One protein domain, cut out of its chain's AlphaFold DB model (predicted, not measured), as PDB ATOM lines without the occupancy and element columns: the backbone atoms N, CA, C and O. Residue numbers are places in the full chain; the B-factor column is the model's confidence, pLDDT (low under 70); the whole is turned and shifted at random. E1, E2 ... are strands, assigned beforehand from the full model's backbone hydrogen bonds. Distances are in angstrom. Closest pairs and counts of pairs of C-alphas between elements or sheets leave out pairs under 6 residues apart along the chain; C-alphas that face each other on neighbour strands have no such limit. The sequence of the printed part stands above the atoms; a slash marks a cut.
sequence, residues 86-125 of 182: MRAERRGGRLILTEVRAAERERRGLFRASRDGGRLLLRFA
ATOM      1  N   MET A  86      24.960 -39.487  35.769       85.94
ATOM      2  CA  MET A  86      25.653 -38.208  35.661       85.94
ATOM      3  C   MET A  86      24.955 -37.192  36.558       85.94
ATOM      4  O   MET A  86      23.737 -37.039  36.493       85.94
ATOM      5  N   ARG A  87      25.724 -36.481  37.380       88.88
ATOM      6  CA  ARG A  87      25.283 -35.285  38.096       88.88
ATOM      7  C   ARG A  87      25.753 -34.058  37.323       88.88
ATOM      8  O   ARG A  87      26.938 -33.940  37.031       88.88
ATOM      9  N   ALA A  88      24.830 -33.156  37.007       92.88
ATOM     10  CA  ALA A  88      25.124 -31.898  36.329       92.88
ATOM     11  C   ALA A  88      25.199 -30.736  37.335       92.88
ATOM     12  O   ALA A  88      24.330 -30.612  38.196       92.88
ATOM     13  N   GLU A  89      26.213 -29.875  37.219       94.38
ATOM     14  CA  GLU A  89      26.402 -28.686  38.063       94.38
ATOM     15  C   GLU A  89      26.956 -27.507  37.244       94.38
ATOM     16  O   GLU A  89      27.732 -27.714  36.314       94.38
ATOM     17  N   ARG A  90      26.588 -26.261  37.576       96.38
ATOM     18  CA  ARG A  90      27.197 -25.056  36.986       96.38
ATOM     19  C   ARG A  90      28.180 -24.409  37.955       96.38
ATOM     20  O   ARG A  90      27.808 -24.094  39.079       96.38
ATOM     21  N   ARG A  91      29.410 -24.148  37.505       95.94
ATOM     22  CA  ARG A  91      30.420 -23.380  38.254       95.94
ATOM     23  C   ARG A  91      31.127 -22.403  37.331       95.94
ATOM     24  O   ARG A  91      31.596 -22.802  36.269       95.94
ATOM     25  N   GLY A  92      31.183 -21.129  37.719       93.94
ATOM     26  CA  GLY A  92      31.878 -20.091  36.944       93.94
ATOM     27  C   GLY A  92      31.435 -20.022  35.476       93.94
ATOM     28  O   GLY A  92      32.275 -19.984  34.584       93.94
ATOM     29  N   GLY A  93      30.126 -20.123  35.211       95.88
ATOM     30  CA  GLY A  93      29.562 -20.110  33.853       95.88
ATOM     31  C   GLY A  93      29.705 -21.416  33.057       95.88
ATOM     32  O   GLY A  93      29.157 -21.524  31.963       95.88
ATOM     33  N   ARG A  94      30.379 -22.439  33.595       94.12
ATOM     34  CA  ARG A  94      30.625 -23.721  32.912       94.12
ATOM     35  C   ARG A  94      29.711 -24.819  33.447       94.12
ATOM     36  O   ARG A  94      29.437 -24.856  34.644       94.12
ATOM     37  N   LEU A  95      29.255 -25.713  32.566       94.75
ATOM     38  CA  LEU A  95      28.531 -26.934  32.933       94.75
ATOM     39  C   LEU A  95      29.534 -28.062  33.198       94.75
ATOM     40  O   LEU A  95      30.355 -28.377  32.342       94.75
ATOM     41  N   ILE A  96      29.440 -28.673  34.371       95.81
ATOM     42  CA  ILE A  96      30.259 -29.793  34.823       95.81
ATOM     43  C   ILE A  96      29.353 -31.018  34.914       95.81
ATOM     44  O   ILE A  96      28.303 -30.971  35.555       95.81
ATOM     45  N   LEU A  97      29.760 -32.107  34.268       93.50
ATOM     46  CA  LEU A  97      29.094 -33.404  34.347       93.50
ATOM     47  C   LEU A  97      29.998 -34.357  35.129       93.50
ATOM     48  O   LEU A  97      31.121 -34.628  34.711       93.50
ATOM     49  N   THR A  98      29.517 -34.861  36.260       91.44
ATOM     50  CA  THR A  98      30.255 -35.799  37.111       91.44
ATOM     51  C   THR A  98      29.599 -37.163  37.047       91.44
ATOM     52  O   THR A  98      28.402 -37.283  37.304       91.44
ATOM     53  N   GLU A  99      30.378 -38.193  36.735       88.19
ATOM     54  CA  GLU A  99      29.917 -39.569  36.866       88.19
ATOM     55  C   GLU A  99      29.691 -39.888  38.348       88.19
ATOM     56  O   GLU A  99      30.592 -39.778  39.180       88.19
ATOM     57  N   VAL A 100      28.466 -40.267  38.687       85.94
ATOM     58  CA  VAL A 100      28.095 -40.770  40.004       85.94
ATOM     59  C   VAL A 100      27.832 -42.258  39.844       85.94
ATOM     60  O   VAL A 100      27.016 -42.671  39.017       85.94
ATOM     61  N   ARG A 101      28.517 -43.080  40.646       75.44
ATOM     62  CA  ARG A 101      28.210 -44.507  40.749       75.44
ATOM     63  C   ARG A 101      26.815 -44.637  41.342       75.44
ATOM     64  O   ARG A 101      26.636 -44.497  42.547       75.44
ATOM     65  N   ALA A 102      25.822 -44.872  40.498       60.97
ATOM     66  CA  ALA A 102      24.575 -45.408  41.003       60.97
ATOM     67  C   ALA A 102      24.855 -46.837  41.452       60.97
ATOM     68  O   ALA A 102      25.515 -47.584  40.729       60.97
ATOM     69  N   ALA A 103      24.379 -47.204  42.640       60.38
ATOM     70  CA  ALA A 103      24.393 -48.593  43.052       60.38
ATOM     71  C   ALA A 103      23.702 -49.403  41.947       60.38
ATOM     72  O   ALA A 103      22.530 -49.187  41.635       60.38
ATOM     73  N   GLU A 104      24.455 -50.302  41.318       55.50
ATOM     74  CA  GLU A 104      24.034 -51.120  40.173       55.50
ATOM     75  C   GLU A 104      22.730 -51.893  40.462       55.50
ATOM     76  O   GLU A 104      21.976 -52.233  39.555       55.50
ATOM     77  N   ARG A 105      22.403 -52.064  41.749       53.66
ATOM     78  CA  ARG A 105      21.227 -52.761  42.269       53.66
ATOM     79  C   ARG A 105      19.895 -51.995  42.184       53.66
ATOM     80  O   ARG A 105      18.856 -52.628  42.290       53.66
ATOM     81  N   GLU A 106      19.886 -50.679  41.968       55.88
ATOM     82  CA  GLU A 106      18.634 -49.893  41.822       55.88
ATOM     83  C   GLU A 106      18.201 -49.712  40.358       55.88
ATOM     84  O   GLU A 106      17.187 -49.084  40.050       55.88
ATOM     85  N   ARG A 107      18.984 -50.250  39.418       58.81
ATOM     86  CA  ARG A 107      18.821 -50.013  37.988       58.81
ATOM     87  C   ARG A 107      18.368 -51.269  37.274       58.81
ATOM     88  O   ARG A 107      19.193 -51.929  36.659       58.81
ATOM     89  N   ARG A 108      17.064 -51.546  37.297       61.41
ATOM     90  CA  ARG A 108      16.264 -52.058  36.162       61.41
ATOM     91  C   ARG A 108      14.911 -52.516  36.701       61.41
ATOM     92  O   ARG A 108      14.830 -53.476  37.452       61.41
ATOM     93  N   GLY A 109      13.854 -51.812  36.297       62.94
ATOM     94  CA  GLY A 109      12.477 -52.250  36.531       62.94
ATOM     95  C   GLY A 109      11.844 -51.790  37.838       62.94
ATOM     96  O   GLY A 109      11.011 -52.504  38.358       62.94
ATOM     97  N   LEU A 110      12.167 -50.603  38.362       71.56
ATOM     98  CA  LEU A 110      11.537 -50.149  39.603       71.56
ATOM     99  C   LEU A 110      10.038 -49.929  39.479       71.56
ATOM    100  O   LEU A 110       9.412 -49.928  40.515       71.56
ATOM    101  N   PHE A 111       9.455 -49.734  38.290       83.19
ATOM    102  CA  PHE A 111       8.035 -49.406  38.184       83.19
ATOM    103  C   PHE A 111       7.289 -50.200  37.117       83.19
ATOM    104  O   PHE A 111       7.684 -50.239  35.953       83.19
ATOM    105  N   ARG A 112       6.137 -50.745  37.509       88.06
ATOM    106  CA  ARG A 112       5.091 -51.243  36.625       88.06
ATOM    107  C   ARG A 112       4.008 -50.178  36.481       88.06
ATOM    108  O   ARG A 112       3.432 -49.732  37.473       88.06
ATOM    109  N   ALA A 113       3.724 -49.790  35.243       91.19
ATOM    110  CA  ALA A 113       2.625 -48.891  34.920       91.19
ATOM    111  C   ALA A 113       1.341 -49.688  34.628       91.19
ATOM    112  O   ALA A 113       1.376 -50.670  33.886       91.19
ATOM    113  N   SER A 114       0.203 -49.265  35.177       92.69
ATOM    114  CA  SER A 114      -1.128 -49.783  34.833       92.69
ATOM    115  C   SER A 114      -2.142 -48.649  34.719       92.69
ATOM    116  O   SER A 114      -1.889 -47.531  35.164       92.69
ATOM    117  N   ARG A 115      -3.292 -48.902  34.087       96.25
ATOM    118  CA  ARG A 115      -4.373 -47.918  33.977       96.25
ATOM    119  C   ARG A 115      -5.635 -48.484  34.608       96.25
ATOM    120  O   ARG A 115      -6.038 -49.582  34.251       96.25
ATOM    121  N   ASP A 116      -6.236 -47.731  35.518       94.19
ATOM    122  CA  ASP A 116      -7.473 -48.109  36.201       94.19
ATOM    123  C   ASP A 116      -8.365 -46.875  36.369       94.19
ATOM    124  O   ASP A 116      -7.877 -45.782  36.669       94.19
ATOM    125  N   GLY A 117      -9.657 -47.008  36.067       92.50
ATOM    126  CA  GLY A 117     -10.602 -45.884  36.100       92.50
ATOM    127  C   GLY A 117     -10.160 -44.653  35.287       92.50
ATOM    128  O   GLY A 117     -10.420 -43.517  35.679       92.50
ATOM    129  N   GLY A 118      -9.418 -44.855  34.191       96.12
ATOM    130  CA  GLY A 118      -8.867 -43.780  33.352       96.12
ATOM    131  C   GLY A 118      -7.581 -43.124  33.876       96.12
ATOM    132  O   GLY A 118      -6.978 -42.325  33.152       96.12
ATOM    133  N   ARG A 119      -7.106 -43.492  35.071       95.44
ATOM    134  CA  ARG A 119      -5.903 -42.944  35.719       95.44
ATOM    135  C   ARG A 119      -4.700 -43.862  35.522       95.44
ATOM    136  O   ARG A 119      -4.852 -45.078  35.489       95.44
ATOM    137  N   LEU A 120      -3.510 -43.276  35.392       95.50
ATOM    138  CA  LEU A 120      -2.244 -44.010  35.337       95.50
ATOM    139  C   LEU A 120      -1.753 -44.289  36.762       95.50
ATOM    140  O   LEU A 120      -1.617 -43.367  37.561       95.50
ATOM    141  N   LEU A 121      -1.473 -45.552  37.056       94.81
ATOM    142  CA  LEU A 121      -0.911 -46.027  38.312       94.81
ATOM    143  C   LEU A 121       0.519 -46.506  38.062       94.81
ATOM    144  O   LEU A 121       0.760 -47.269  37.130       94.81
ATOM    145  N   LEU A 122       1.457 -46.078  38.903       92.25
ATOM    146  CA  LEU A 122       2.835 -46.558  38.904       92.25
ATOM    147  C   LEU A 122       3.063 -47.319  40.210       92.25
ATOM    148  O   LEU A 122       2.811 -46.781  41.286       92.25
ATOM    149  N   ARG A 123       3.499 -48.577  40.127       89.50
ATOM    150  CA  ARG A 123       3.761 -49.448  41.285       89.50
ATOM    151  C   ARG A 123       5.190 -49.929  41.251       89.50
ATOM    152  O   ARG A 123       5.677 -50.170  40.153       89.50
ATOM    153  N   PHE A 124       5.828 -50.113  42.404       85.06
ATOM    154  CA  PHE A 124       7.172 -50.668  42.395       85.06
ATOM    155  C   PHE A 124       7.155 -52.110  41.866       85.06
ATOM    156  O   PHE A 124       6.285 -52.875  42.284       85.06
ATOM    157  N   ALA A 125       8.023 -52.478  40.915       77.69
ATOM    158  CA  ALA A 125       8.149 -53.890  40.550       77.69
ATOM    159  C   ALA A 125       9.021 -54.552  41.616       77.69
ATOM    160  O   ALA A 125      10.182 -54.184  41.796       77.69
TER     161      ALA A 125
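This is residues 86 to 125 of the 182 residues of an uncharacterized protein of Panicum hallii var. hallii (UniProt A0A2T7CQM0). Two separate strand hairpins, E1 with E2 and E3 with E4, form the arms of a wide open V, joined at its base by the link of residues 101 to 110. The hairpins have no contact with each other, and their turn ends stick out at the far tips of the V, at residues 90 to 95 and 115 to 120. The printed part has 40 residues with four named strands, in the order E1, E2, E3, E4, and no named helix; each hairpin is an antiparallel sheet of two strands, and the class is all strand. The whole is extended, with a radius of gyration of the C-alphas of 17.1 A, and only just flat, with spans of 50 by 25 by 8 A.

E1, residues 86 to 91, and E2, residues 94 to 100, form a hairpin over a tight link of 2 residues. They are antiparallel neighbours, with 151 degrees between their N-to-C directions. N 89 and O 96 are within hydrogen-bond range at 2.9 A, as are N 98 and O 87 at 2.8 A. The C-alphas of Met 86 and Glu 99 face each other at 4.6 A. E3, residues 111 to 116, and E4, residues 119 to 124, form the other hairpin, also over a tight link of 2 residues. They too are antiparallel at 151 degrees, with N 114 and O 121 at 2.8 A and N 119 and O 116 at 2.9 A, both within hydrogen-bond range. The C-alphas of Phe 111 and Phe 124 face each other at 4.5 A. E1 is apart from E3 and from E4, and E2 is apart from both as well, with no C-alpha of the one within 8 A of the other.

E1 begins at C-alpha 86, (25.653, -38.208, 35.661), and measures 15.8 A from first to last C-alpha. E2, the longest strand by residues, measures 18.6 A and ends at C-alpha 100, (28.095, -40.770, 40.004). E3 measures 15.7 A and E4 16.6 A. E4 ends at C-alpha 124, (7.172, -50.668, 42.395).

The two C-alphas farthest apart are those of Gly 92 and Gly 117, at 49.7 A, while the C-alphas of Met 86 and Ala 125, the first and last printed, are 24.0 A apart. Residues 90 to 95 and residues 115 to 120 stand free. The link from E2 to E3, 10 residues, is short but not tight. The printed part has no cut. Its mean pLDDT is 84.2, and residues 102 to 109, in the link from E2 to E3, are under 70.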